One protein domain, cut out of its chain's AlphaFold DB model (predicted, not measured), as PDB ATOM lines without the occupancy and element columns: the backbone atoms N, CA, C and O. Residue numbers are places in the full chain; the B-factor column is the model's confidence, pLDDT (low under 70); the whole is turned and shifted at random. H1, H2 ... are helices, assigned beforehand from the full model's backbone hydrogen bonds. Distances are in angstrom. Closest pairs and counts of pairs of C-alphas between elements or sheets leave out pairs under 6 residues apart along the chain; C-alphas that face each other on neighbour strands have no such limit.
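Overview. This is residues 10 to 100 of the 246 residues of an uncharacterized protein of Flavobacteriales bacterium (UniProt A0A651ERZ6). Three helices make a small head, and a long fourth helix, H4, leaves it as an arm. In the head H1 and H3 both cross H2 on one side of it, H1 at residues 32 to 40 and H3 at residues 39 to 47, and the centres of the three make a triangle. H4 begins near H2, and from residue 80 onward it sticks out together with the last printed residues. The printed part has 91 residues with four named helices in the order H1, H2, H3, H4 and no named strand, and its class is all helix. The whole is loose, with a radius of gyration of the C-alphas of 17.8 A, and spans 66 by 23 by 22 A, the arm making the length.

Arrangement. H1, residues 11 to 23, touches H2, residues 29 to 49, which takes part with residues 32 to 40 alone. Their closest C-alphas, those of Phe 18 and Val 36, are 5.9 A apart, and the two run opposite ways at a steep tilt of 51 degrees. H2 touches H3, residues 55 to 65, with its residues 39 to 47 alone. The closest C-alphas here are those of Ile 43 and Ala 58, 5.7 A apart. H2 and H3 run opposite ways at a steep tilt of 69.6 degrees, only just short of about perpendicular. H1 and H3 are close but not clearly touching, the closest C-alphas being those of Glu 13 and Phe 55 at 7.6 A. They run the same way at a tilt of 37 degrees, only just steep. H4, residues 72 to 97, touches no helix. It is close to H2 but not clearly touching it, with the closest C-alphas, those of Leu 31 and His 78, 7.3 A apart, and the two run opposite ways at a steep tilt of 45 degrees. H4 is apart from H1 and from H3. In H1, H3 and H4 every O i to N i+4 pair is within hydrogen-bond range, and in H2 16 of 17 are.

Along the chain. H1 begins at C-alpha 11, at (488.560, 191.239, 372.089), and measures 18.4 A from first to last C-alpha. H2 measures 30.4 A and ends at C-alpha 49, at (508.660, 182.536, 370.811). H3 measures 15.3 A. H4, the longest, measures 37.1 A and ends at C-alpha 97, at (467.060, 162.216, 340.869).

Size, cuts and confidence. The C-alphas farthest apart are those of Glu 52 and Pro 100, at 65.8 A. Residues 80 to 100, of which 80 to 97 belong to H4, stand free; the body without them spans 36 by 26 by 16 A. The printed part has no cut. The links from H1 to H2 and from H2 to H3 are tight, the link from H3 to H4 is short, and no link is long. The mean pLDDT of the printed part is 83.9, that of H4 is 75, and residues 68, 82, 86 to 87 and 100 are under 70.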
ATOM      1  N   SER A  10     493.274 189.993 372.935       89.44
ATOM      2  CA  SER A  10     492.145 190.753 373.458       89.44
ATOM      3  C   SER A  10     490.983 190.802 372.450       89.44
ATOM      4  O   SER A  10     491.211 190.771 371.235       89.44
ATOM      5  N   PRO A  11     489.738 190.985 372.927       88.44
ATOM      6  CA  PRO A  11     488.560 191.239 372.089       88.44
ATOM      7  C   PRO A  11     488.789 192.302 371.000       88.44
ATOM      8  O   PRO A  11     488.412 192.125 369.839       88.44
ATOM      9  N   ALA A  12     489.488 193.388 371.347       89.19
ATOM     10  CA  ALA A  12     489.813 194.475 370.426       89.19
ATOM     11  C   ALA A  12     490.793 194.060 369.312       89.19
ATOM     12  O   ALA A  12     490.641 194.481 368.165       89.19
ATOM     13  N   GLU A  13     491.785 193.224 369.628       92.12
ATOM     14  CA  GLU A  13     492.749 192.687 368.659       92.12
ATOM     15  C   GLU A  13     492.078 191.687 367.705       92.12
ATOM     16  O   GLU A  13     492.306 191.736 366.497       92.12
ATOM     17  N   ILE A  14     491.183 190.841 368.221       91.31
ATOM     18  CA  ILE A  14     490.381 189.910 367.414       91.31
ATOM     19  C   ILE A  14     489.466 190.682 366.455       91.31
ATOM     20  O   ILE A  14     489.436 190.401 365.252       91.31
ATOM     21  N   LYS A  15     488.771 191.710 366.955       91.31
ATOM     22  CA  LYS A  15     487.937 192.593 366.130       91.31
ATOM     23  C   LYS A  15     488.746 193.288 365.040       91.31
ATOM     24  O   LYS A  15     488.298 193.364 363.899       91.31
ATOM     25  N   TYR A  16     489.951 193.750 365.369       92.69
ATOM     26  CA  TYR A  16     490.851 194.358 364.394       92.69
ATOM     27  C   TYR A  16     491.168 193.400 363.237       92.69
ATOM     28  O   TYR A  16     491.106 193.811 362.077       92.69
ATOM     29  N   ILE A  17     491.462 192.125 363.527       92.56
ATOM     30  CA  ILE A  17     491.716 191.109 362.491       92.56
ATOM     31  C   ILE A  17     490.458 190.888 361.640       92.56
ATOM     32  O   ILE A  17     490.543 190.862 360.413       92.56
ATOM     33  N   PHE A  18     489.284 190.787 362.266       90.62
ATOM     34  CA  PHE A  18     488.016 190.591 361.556       90.62
ATOM     35  C   PHE A  18     487.702 191.741 360.594       90.62
ATOM     36  O   PHE A  18     487.410 191.511 359.415       90.62
ATOM     37  N   ASP A  19     487.819 192.983 361.066       90.62
ATOM     38  CA  ASP A  19     487.597 194.184 360.257       90.62
ATOM     39  C   ASP A  19     488.645 194.320 359.148       90.62
ATOM     40  O   ASP A  19     488.336 194.776 358.042       90.62
ATOM     41  N   PHE A  20     489.884 193.898 359.409       90.62
ATOM     42  CA  PHE A  20     490.935 193.845 358.400       90.62
ATOM     43  C   PHE A  20     490.585 192.868 357.275       90.62
ATOM     44  O   PHE A  20     490.605 193.263 356.109       90.62
ATOM     45  N   CYS A  21     490.200 191.630 357.599       88.19
ATOM     46  CA  CYS A  21     489.782 190.645 356.600       88.19
ATOM     47  C   CYS A  21     488.590 191.161 355.779       88.19
ATOM     48  O   CYS A  21     488.583 191.043 354.556       88.19
ATOM     49  N   LYS A  22     487.617 191.821 356.423       85.50
ATOM     50  CA  LYS A  22     486.468 192.430 355.731       85.50
ATOM     51  C   LYS A  22     486.887 193.510 354.726       85.50
ATOM     52  O   LYS A  22     486.316 193.578 353.642       85.50
ATOM     53  N   LYS A  23     487.880 194.344 355.061       85.56
ATOM     54  CA  LYS A  23     488.424 195.378 354.155       85.56
ATOM     55  C   LYS A  23     489.172 194.793 352.958       85.56
ATOM     56  O   LYS A  23     489.174 195.407 351.899       85.56
ATOM     57  N   TRP A  24     489.780 193.623 353.122       81.44
ATOM     58  CA  TRP A  24     490.529 192.911 352.081       81.44
ATOM     59  C   TRP A  24     489.653 191.998 351.213       81.44
ATOM     60  O   TRP A  24     490.118 190.985 350.702       81.44
ATOM     61  N   ASP A  25     488.380 192.363 351.052       74.94
ATOM     62  CA  ASP A  25     487.401 191.671 350.210       74.94
ATOM     63  C   ASP A  25     487.178 190.190 350.576       74.94
ATOM     64  O   ASP A  25     486.731 189.373 349.771       74.94
ATOM     65  N   VAL A  26     487.406 189.832 351.847       80.44
ATOM     66  CA  VAL A  26     486.922 188.564 352.412       80.44
ATOM     67  C   VAL A  26     485.425 188.708 352.694       80.44
ATOM     68  O   VAL A  26     484.962 188.874 353.831       80.44
ATOM     69  N   ILE A  27     484.655 188.696 351.605       72.94
ATOM     70  CA  ILE A  27     483.214 188.947 351.599       72.94
ATOM     71  C   ILE A  27     482.476 187.887 352.422       72.94
ATOM     72  O   ILE A  27     481.521 188.219 353.127       72.94
ATOM     73  N   TYR A  28     482.913 186.628 352.351       82.06
ATOM     74  CA  TYR A  28     482.217 185.523 352.994       82.06
ATOM     75  C   TYR A  28     482.619 185.353 354.456       82.06
ATOM     76  O   TYR A  28     483.799 185.293 354.795       82.06
ATOM     77  N   VAL A  29     481.620 185.314 355.334       82.69
ATOM     78  CA  VAL A  29     481.837 185.348 356.787       82.69
ATOM     79  C   VAL A  29     482.388 184.041 357.357       82.69
ATOM     80  O   VAL A  29     483.096 184.070 358.357       82.69
ATOM     81  N   ASP A  30     482.121 182.913 356.701       82.25
ATOM     82  CA  ASP A  30     482.723 181.611 357.003       82.25
ATOM     83  C   ASP A  30     484.239 181.653 356.851       82.25
ATOM     84  O   ASP A  30     484.961 181.414 357.818       82.25
ATOM     85  N   LEU A  31     484.708 182.077 355.680       83.19
ATOM     86  CA  LEU A  31     486.125 182.285 355.419       83.19
ATOM     87  C   LEU A  31     486.715 183.341 356.357       83.19
ATOM     88  O   LEU A  31     487.839 183.204 356.829       83.19
ATOM     89  N   ARG A  32     485.963 184.407 356.641       87.44
ATOM     90  CA  ARG A  32     486.442 185.486 357.506       87.44
ATOM     91  C   ARG A  32     486.712 185.007 358.925       87.44
ATOM     92  O   ARG A  32     487.759 185.341 359.464       87.44
ATOM     93  N   LEU A  33     485.797 184.238 359.514       87.94
ATOM     94  CA  LEU A  33     485.993 183.675 360.850       87.94
ATOM     95  C   LEU A  33     487.164 182.688 360.872       87.94
ATOM     96  O   LEU A  33     488.002 182.772 361.761       87.94
ATOM     97  N   GLU A  34     487.279 181.826 359.859       87.50
ATOM     98  CA  GLU A  34     488.399 180.882 359.748       87.50
ATOM     99  C   GLU A  34     489.754 181.596 359.621       87.50
ATOM    100  O   GLU A  34     490.718 181.238 360.296       87.50
ATOM    101  N   LEU A  35     489.817 182.665 358.823       88.75
ATOM    102  CA  LEU A  35     491.005 183.509 358.716       88.75
ATOM    103  C   LEU A  35     491.336 184.214 360.029       88.75
ATOM    104  O   LEU A  35     492.512 184.325 360.370       88.75
ATOM    105  N   VAL A  36     490.331 184.695 360.762       90.69
ATOM    106  CA  VAL A  36     490.543 185.333 362.067       90.69
ATOM    107  C   VAL A  36     491.136 184.338 363.057       90.69
ATOM    108  O   VAL A  36     492.159 184.650 363.665       90.69
ATOM    109  N   ASP A  37     490.564 183.138 363.158       89.56
ATOM    110  CA  ASP A  37     491.065 182.075 364.033       89.56
ATOM    111  C   ASP A  37     492.495 181.670 363.654       89.56
ATOM    112  O   ASP A  37     493.371 181.548 364.515       89.56
ATOM    113  N   HIS A  38     492.766 181.525 362.355       89.81
ATOM    114  CA  HIS A  38     494.088 181.168 361.855       89.81
ATOM    115  C   HIS A  38     495.130 182.264 362.134       89.81
ATOM    116  O   HIS A  38     496.215 181.972 362.638       89.81
ATOM    117  N   ILE A  39     494.811 183.537 361.872       91.31
ATOM    118  CA  ILE A  39     495.709 184.667 362.163       91.31
ATOM    119  C   ILE A  39     495.948 184.787 363.672       91.31
ATOM    120  O   ILE A  39     497.094 184.962 364.091       91.31
ATOM    121  N   ALA A  40     494.903 184.662 364.493       92.00
ATOM    122  CA  ALA A  40     495.015 184.694 365.949       92.00
ATOM    123  C   ALA A  40     495.935 183.574 366.460       92.00
ATOM    124  O   ALA A  40     496.854 183.836 367.236       92.00
ATOM    125  N   SER A  41     495.754 182.350 365.953       91.31
ATOM    126  CA  SER A  41     496.598 181.201 366.292       91.31
ATOM    127  C   SER A  41     498.071 181.437 365.940       91.31
ATOM    128  O   SER A  41     498.947 181.207 366.777       91.31
ATOM    129  N   GLN A  42     498.362 181.985 364.756       92.50
ATOM    130  CA  GLN A  42     499.738 182.302 364.368       92.50
ATOM    131  C   GLN A  42     500.363 183.416 365.219       92.50
ATOM    132  O   GLN A  42     501.543 183.335 365.563       92.50
ATOM    133  N   ILE A  43     499.591 184.438 365.603       93.12
ATOM    134  CA  ILE A  43     500.060 185.482 366.528       93.12
ATOM    135  C   ILE A  43     500.410 184.865 367.885       93.12
ATOM    136  O   ILE A  43     501.478 185.154 368.427       93.12
ATOM    137  N   SER A  44     499.569 183.968 368.407       91.75
ATOM    138  CA  SER A  44     499.862 183.241 369.645       91.75
ATOM    139  C   SER A  44     501.148 182.418 369.538       91.75
ATOM    140  O   SER A  44     501.942 182.396 370.480       91.75
ATOM    141  N   ASP A  45     501.406 181.776 368.398       92.38
ATOM    142  CA  ASP A  45     502.645 181.024 368.173       92.38
ATOM    143  C   ASP A  45     503.885 181.918 368.074       92.38
ATOM    144  O   ASP A  45     504.959 181.535 368.552       92.38
ATOM    145  N   ILE A  46     503.749 183.127 367.523       92.56
ATOM    146  CA  ILE A  46     504.809 184.139 367.570       92.56
ATOM    147  C   ILE A  46     505.055 184.564 369.016       92.56
ATOM    148  O   ILE A  46     506.202 184.537 369.449       92.56
ATOM    149  N   TRP A  47     504.019 184.866 369.801       93.44
ATOM    150  CA  TRP A  47     504.181 185.261 371.208       93.44
ATOM    151  C   TRP A  47     504.757 184.159 372.099       93.44
ATOM    152  O   TRP A  47     505.470 184.458 373.057       93.44
ATOM    153  N   LYS A  48     504.543 182.875 371.780       90.38
ATOM    154  CA  LYS A  48     505.245 181.774 372.469       90.38
ATOM    155  C   LYS A  48     506.766 181.878 372.304       90.38
ATOM    156  O   LYS A  48     507.498 181.512 373.233       90.38
ATOM    157  N   LYS A  49     507.236 182.368 371.152       91.19
ATOM    158  CA  LYS A  49     508.660 182.536 370.811       91.19
ATOM    159  C   LYS A  49     509.202 183.904 371.242       91.19
ATOM    160  O   LYS A  49     510.269 183.959 371.841       91.19
ATOM    161  N   GLU A  50     508.443 184.970 371.002       91.62
ATOM    162  CA  GLU A  50     508.775 186.377 371.260       91.62
ATOM    163  C   GLU A  50     507.652 187.044 372.094       91.62
ATOM    164  O   GLU A  50     506.795 187.734 371.538       91.62
ATOM    165  N   PRO A  51     507.616 186.846 373.428       88.25
ATOM    166  CA  PRO A  51     506.496 187.295 374.269       88.25
ATOM    167  C   PRO A  51     506.305 188.815 374.329       88.25
ATOM    168  O   PRO A  51     505.190 189.291 374.538       88.25
ATOM    169  N   GLU A  52     507.386 189.575 374.145       89.50
ATOM    170  CA  GLU A  52     507.391 191.041 374.226       89.50
ATOM    171  C   GLU A  52     506.982 191.720 372.909       89.50
ATOM    172  O   GLU A  52     506.826 192.941 372.864       89.50
ATOM    173  N   LEU A  53     506.779 190.953 371.830       91.75
ATOM    174  CA  LEU A  53     506.424 191.516 370.532       91.75
ATOM    175  C   LEU A  53     505.039 192.182 370.583       91.75
ATOM    176  O   LEU A  53     504.061 191.623 371.099       91.75
ATOM    177  N   SER A  54     504.934 193.383 370.012       93.38
ATOM    178  CA  SER A  54     503.656 194.087 369.934       93.38
ATOM    179  C   SER A  54     502.666 193.326 369.043       93.38
ATOM    180  O   SER A  54     503.055 192.607 368.121       93.38
ATOM    181  N   PHE A  55     501.366 193.497 369.291       93.62
ATOM    182  CA  PHE A  55     500.334 192.888 368.450       93.62
ATOM    183  C   PHE A  55     500.450 193.319 366.988       93.62
ATOM    184  O   PHE A  55     500.354 192.480 366.100       93.62
ATOM    185  N   LYS A  56     500.693 194.611 366.728       93.38
ATOM    186  CA  LYS A  56     500.812 195.125 365.357       93.38
ATOM    187  C   LYS A  56     501.979 194.485 364.614       93.38
ATOM    188  O   LYS A  56     501.817 194.137 363.446       93.38
ATOM    189  N   ASP A  57     503.111 194.294 365.284       94.06
ATOM    190  CA  ASP A  57     504.290 193.680 364.669       94.06
ATOM    191  C   ASP A  57     504.086 192.180 364.443       94.06
ATOM    192  O   ASP A  57     504.402 191.672 363.365       94.06
ATOM    193  N   ALA A  58     503.492 191.477 365.416       93.88
ATOM    194  CA  ALA A  58     503.119 190.071 365.273       93.88
ATOM    195  C   ALA A  58     502.126 189.876 364.118       93.88
ATOM    196  O   ALA A  58     502.355 189.054 363.232       93.88
ATOM    197  N   PHE A  59     501.072 190.694 364.070       93.12
ATOM    198  CA  PHE A  59     500.083 190.705 362.997       93.12
ATOM    199  C   PHE A  59     500.721 190.995 361.637       93.12
ATOM    200  O   PHE A  59     500.447 190.289 360.673       93.12
ATOM    201  N   HIS A  60     501.601 191.996 361.538       91.50
ATOM    202  CA  HIS A  60     502.269 192.324 360.279       91.50
ATOM    203  C   HIS A  60     503.178 191.184 359.803       91.50
ATOM    204  O   HIS A  60     503.231 190.896 358.606       91.50
ATOM    205  N   ARG A  61     503.854 190.492 360.728       92.62
ATOM    206  CA  ARG A  61     504.668 189.310 360.418       92.62
ATOM    207  C   ARG A  61     503.804 188.155 359.900       92.62
ATOM    208  O   ARG A  61     504.160 187.563 358.884       92.62
ATOM    209  N   VAL A  62     502.658 187.893 360.533       91.56
ATOM    210  CA  VAL A  62     501.666 186.906 360.062       91.56
ATOM    211  C   VAL A  62     501.124 187.293 358.689       91.56
ATOM    212  O   VAL A  62     501.166 186.492 357.761       91.56
ATOM    213  N   TYR A  63     500.697 188.540 358.510       88.25
ATOM    214  CA  TYR A  63     500.171 189.032 357.240       88.25
ATOM    215  C   TYR A  63     501.187 188.886 356.098       88.25
ATOM    216  O   TYR A  63     500.859 188.374 355.031       88.25
ATOM    217  N   LYS A  64     502.452 189.250 356.339       87.75
ATOM    218  CA  LYS A  64     503.534 189.098 355.356       87.75
ATOM    219  C   LYS A  64     503.814 187.633 355.003       87.75
ATOM    220  O   LYS A  64     504.292 187.361 353.903       87.75
ATOM    221  N   SER A  65     503.504 186.695 355.900       87.31
ATOM    222  CA  SER A  65     503.676 185.259 355.649       87.31
ATOM    223  C   SER A  65     502.718 184.710 354.581       87.31
ATOM    224  O   SER A  65     503.059 183.736 353.918       87.31
ATOM    225  N   PHE A  66     501.584 185.383 354.330       82.19
ATOM    226  CA  PHE A  66     500.666 185.053 353.229       82.19
ATOM    227  C   PHE A  66     501.212 185.427 351.834       82.19
ATOM    228  O   PHE A  66     500.621 185.070 350.816       82.19
ATOM    229  N   GLY A  67     502.363 186.103 351.755       79.31
ATOM    230  CA  GLY A  67     503.052 186.397 350.498       79.31
ATOM    231  C   GLY A  67     502.567 187.661 349.781       79.31
ATOM    232  O   GLY A  67     501.826 188.473 350.328       79.31
ATOM    233  N   ILE A  68     503.028 187.848 348.537       67.12
ATOM    234  CA  ILE A  68     502.856 189.093 347.755       67.12
ATOM    235  C   ILE A  68     501.380 189.384 347.455       67.12
ATOM    236  O   ILE A  68     500.956 190.535 347.476       67.12
ATOM    237  N   PHE A  69     500.597 188.334 347.210       71.50
ATOM    238  CA  PHE A  69     499.159 188.438 346.957       71.50
ATOM    239  C   PHE A  69     498.331 188.513 348.252       71.50
ATOM    240  O   PHE A  69     497.114 188.697 348.199       71.50
ATOM    241  N   GLY A  70     498.978 188.404 349.420       77.38
ATOM    242  CA  GLY A  70     498.339 188.482 350.728       77.38
ATOM    243  C   GLY A  70     497.170 187.506 350.854       77.38
ATOM    244  O   GLY A  70     497.310 186.308 350.622       77.38
ATOM    245  N   LEU A  71     495.994 188.032 351.195       79.12
ATOM    246  CA  LEU A  71     494.785 187.231 351.401       79.12
ATOM    247  C   LEU A  71     494.094 186.790 350.099       79.12
ATOM    248  O   LEU A  71     493.221 185.929 350.162       79.12
ATOM    249  N   LEU A  72     494.473 187.320 348.929       79.12
ATOM    250  CA  LEU A  72     493.783 187.023 347.663       79.12
ATOM    251  C   LEU A  72     493.841 185.536 347.303       79.12
ATOM    252  O   LEU A  72     492.808 184.950 346.989       79.12
ATOM    253  N   ASN A  73     495.015 184.912 347.424       80.25
ATOM    254  CA  ASN A  73     495.181 183.487 347.124       80.25
ATOM    255  C   ASN A  73     494.320 182.613 348.045       80.25
ATOM    256  O   ASN A  73     493.709 181.649 347.595       80.25
ATOM    257  N   VAL A  74     494.236 182.979 349.328       79.12
ATOM    258  CA  VAL A  74     493.434 182.239 350.311       79.12
ATOM    259  C   VAL A  74     491.944 182.374 350.006       79.12
ATOM    260  O   VAL A  74     491.200 181.397 350.087       79.12
ATOM    261  N   VAL A  75     491.507 183.572 349.605       78.06
ATOM    262  CA  VAL A  75     490.129 183.816 349.169       78.06
ATOM    263  C   VAL A  75     489.800 183.001 347.922       78.06
ATOM    264  O   VAL A  75     488.772 182.329 347.903       78.06
ATOM    265  N   GLU A  76     490.663 183.010 346.910       79.69
ATOM    266  CA  GLU A  76     490.450 182.270 345.664       79.69
ATOM    267  C   GLU A  76     490.413 180.751 345.889       79.69
ATOM    268  O   GLU A  76     489.519 180.061 345.388       79.69
ATOM    269  N   GLU A  77     491.335 180.214 346.687       80.88
ATOM    270  CA  GLU A  77     491.366 178.791 347.027       80.88
ATOM    271  C   GLU A  77     490.086 178.363 347.755       80.88
ATOM    272  O   GLU A  77     489.433 177.391 347.357       80.88
ATOM    273  N   HIS A  78     489.645 179.138 348.749       74.31
ATOM    274  CA  HIS A  78     488.376 178.875 349.428       74.31
ATOM    275  C   HIS A  78     487.177 178.974 348.494       74.31
ATOM    276  O   HIS A  78     486.264 178.141 348.569       74.31
ATOM    277  N   GLN A  79     487.175 179.952 347.587       72.00
ATOM    278  CA  GLN A  79     486.111 180.079 346.605       72.00
ATOM    279  C   GLN A  79     486.028 178.837 345.712       72.00
ATOM    280  O   GLN A  79     484.939 178.291 345.503       72.00
ATOM    281  N   ASN A  80     487.173 178.328 345.257       76.81
ATOM    282  CA  ASN A  80     487.263 177.101 344.469       76.81
ATOM    283  C   ASN A  80     486.781 175.869 345.251       76.81
ATOM    284  O   ASN A  80     486.027 175.051 344.708       76.81
ATOM    285  N   ILE A  81     487.130 175.757 346.536       76.69
ATOM    286  CA  ILE A  81     486.659 174.679 347.420       76.69
ATOM    287  C   ILE A  81     485.136 174.717 347.560       76.69
ATOM    288  O   ILE A  81     484.472 173.682 347.439       76.69
ATOM    289  N   VAL A  82     484.542 175.888 347.792       68.62
ATOM    290  CA  VAL A  82     483.083 176.010 347.928       68.62
ATOM    291  C   VAL A  82     482.375 175.723 346.610       68.62
ATOM    292  O   VAL A  82     481.390 174.983 346.601       68.62
ATOM    293  N   LEU A  83     482.880 176.233 345.486       70.31
ATOM    294  CA  LEU A  83     482.335 175.912 344.166       70.31
ATOM    295  C   LEU A  83     482.398 174.405 343.891       70.31
ATOM    296  O   LEU A  83     481.439 173.838 343.367       70.31
ATOM    297  N   SER A  84     483.487 173.738 344.274       74.50
ATOM    298  CA  SER A  84     483.631 172.282 344.162       74.50
ATOM    299  C   SER A  84     482.630 171.527 345.044       74.50
ATOM    300  O   SER A  84     481.946 170.612 344.567       74.50
ATOM    301  N   ARG A  85     482.452 171.948 346.306       72.94
ATOM    302  CA  ARG A  85     481.419 171.403 347.207       72.94
ATOM    303  C   ARG A  85     480.024 171.578 346.613       72.94
ATOM    304  O   ARG A  85     479.274 170.610 346.511       72.94
ATOM    305  N   TYR A  86     479.701 172.771 346.125       69.12
ATOM    306  CA  TYR A  86     478.421 173.071 345.487       69.12
ATOM    307  C   TYR A  86     478.169 172.206 344.244       69.12
ATOM    308  O   TYR A  86     477.121 171.566 344.137       69.12
ATOM    309  N   LYS A  87     479.153 172.099 343.341       69.88
ATOM    310  CA  LYS A  87     479.099 171.196 342.177       69.88
ATOM    311  C   LYS A  87     478.874 169.748 342.605       69.88
ATOM    312  O   LYS A  87     478.086 169.043 341.980       69.88
ATOM    313  N   THR A  88     479.515 169.314 343.687       79.38
ATOM    314  CA  THR A  88     479.329 167.974 344.252       79.38
ATOM    315  C   THR A  88     477.902 167.772 344.760       79.38
ATOM    316  O   THR A  88     477.308 166.733 344.476       79.38
ATOM    317  N   HIS A  89     477.314 168.754 345.448       73.69
ATOM    318  CA  HIS A  89     475.919 168.690 345.896       73.69
ATOM    319  C   HIS A  89     474.927 168.677 344.731       73.69
ATOM    320  O   HIS A  89     474.004 167.863 344.747       73.69
ATOM    321  N   ILE A  90     475.141 169.491 343.691       71.25
ATOM    322  CA  ILE A  90     474.325 169.430 342.467       71.25
ATOM    323  C   ILE A  90     474.452 168.055 341.821       71.25
ATOM    324  O   ILE A  90     473.441 167.429 341.516       71.25
ATOM    325  N   LYS A  91     475.681 167.561 341.637       75.88
ATOM    326  CA  LYS A  91     475.940 166.261 341.013       75.88
ATOM    327  C   LYS A  91     475.268 165.132 341.791       75.88
ATOM    328  O   LYS A  91     474.604 164.298 341.186       75.88
ATOM    329  N   LYS A  92     475.387 165.124 343.121       80.62
ATOM    330  CA  LYS A  92     474.695 164.160 343.992       80.62
ATOM    331  C   LYS A  92     473.181 164.282 343.859       80.62
ATOM    332  O   LYS A  92     472.525 163.279 343.610       80.62
ATOM    333  N   GLY A  93     472.634 165.495 343.932       74.19
ATOM    334  CA  GLY A  93     471.200 165.737 343.765       74.19
ATOM    335  C   GLY A  93     470.667 165.270 342.408       74.19
ATOM    336  O   GLY A  93     469.578 164.705 342.341       74.19
ATOM    337  N   PHE A  94     471.454 165.447 341.347       74.31
ATOM    338  CA  PHE A  94     471.142 164.980 340.001       74.31
ATOM    339  C   PHE A  94     471.180 163.448 339.893       74.31
ATOM    340  O   PHE A  94     470.232 162.849 339.391       74.31
ATOM    341  N   ILE A  95     472.214 162.793 340.429       79.44
ATOM    342  CA  ILE A  95     472.317 161.321 340.460       79.44
ATOM    343  C   ILE A  95     471.186 160.707 341.301       79.44
ATOM    344  O   ILE A  95     470.559 159.732 340.891       79.44
ATOM    345  N   GLU A  96     470.866 161.307 342.449       78.75
ATOM    346  CA  GLU A  96     469.731 160.908 343.292       78.75
ATOM    347  C   GLU A  96     468.377 161.072 342.594       78.75
ATOM    348  O   GLU A  96     467.410 160.383 342.932       78.75
ATOM    349  N   TRP A  97     468.257 162.040 341.687       70.94
ATOM    350  CA  TRP A  97     467.060 162.216 340.869       70.94
ATOM    351  C   TRP A  97     466.996 161.160 339.756       70.94
ATOM    352  O   TRP A  97     465.927 160.610 339.502       70.94
ATOM    353  N   LEU A  98     468.152 160.778 339.202       76.31
ATOM    354  CA  LEU A  98     468.320 159.668 338.255       76.31
ATOM    355  C   LEU A  98     468.249 158.266 338.892       76.31
ATOM    356  O   LEU A  98     468.445 157.263 338.210       76.31
ATOM    357  N   THR A  99     467.944 158.156 340.186       81.00
ATOM    358  CA  THR A  99     467.806 156.853 340.845       81.00
ATOM    359  C   THR A  99     466.402 156.262 340.595       81.00
ATOM    360  O   THR A  99     465.398 156.941 340.846       81.00
ATOM    361  N   PRO A 100     466.274 155.010 340.118       63.56
ATOM    362  CA  PRO A 100     464.989 154.335 339.896       63.56
ATOM    363  C   PRO A 100     464.446 153.840 341.247       63.56
ATOM    364  O   PRO A 100     464.903 152.824 341.758       63.56
TER     365      PRO A 100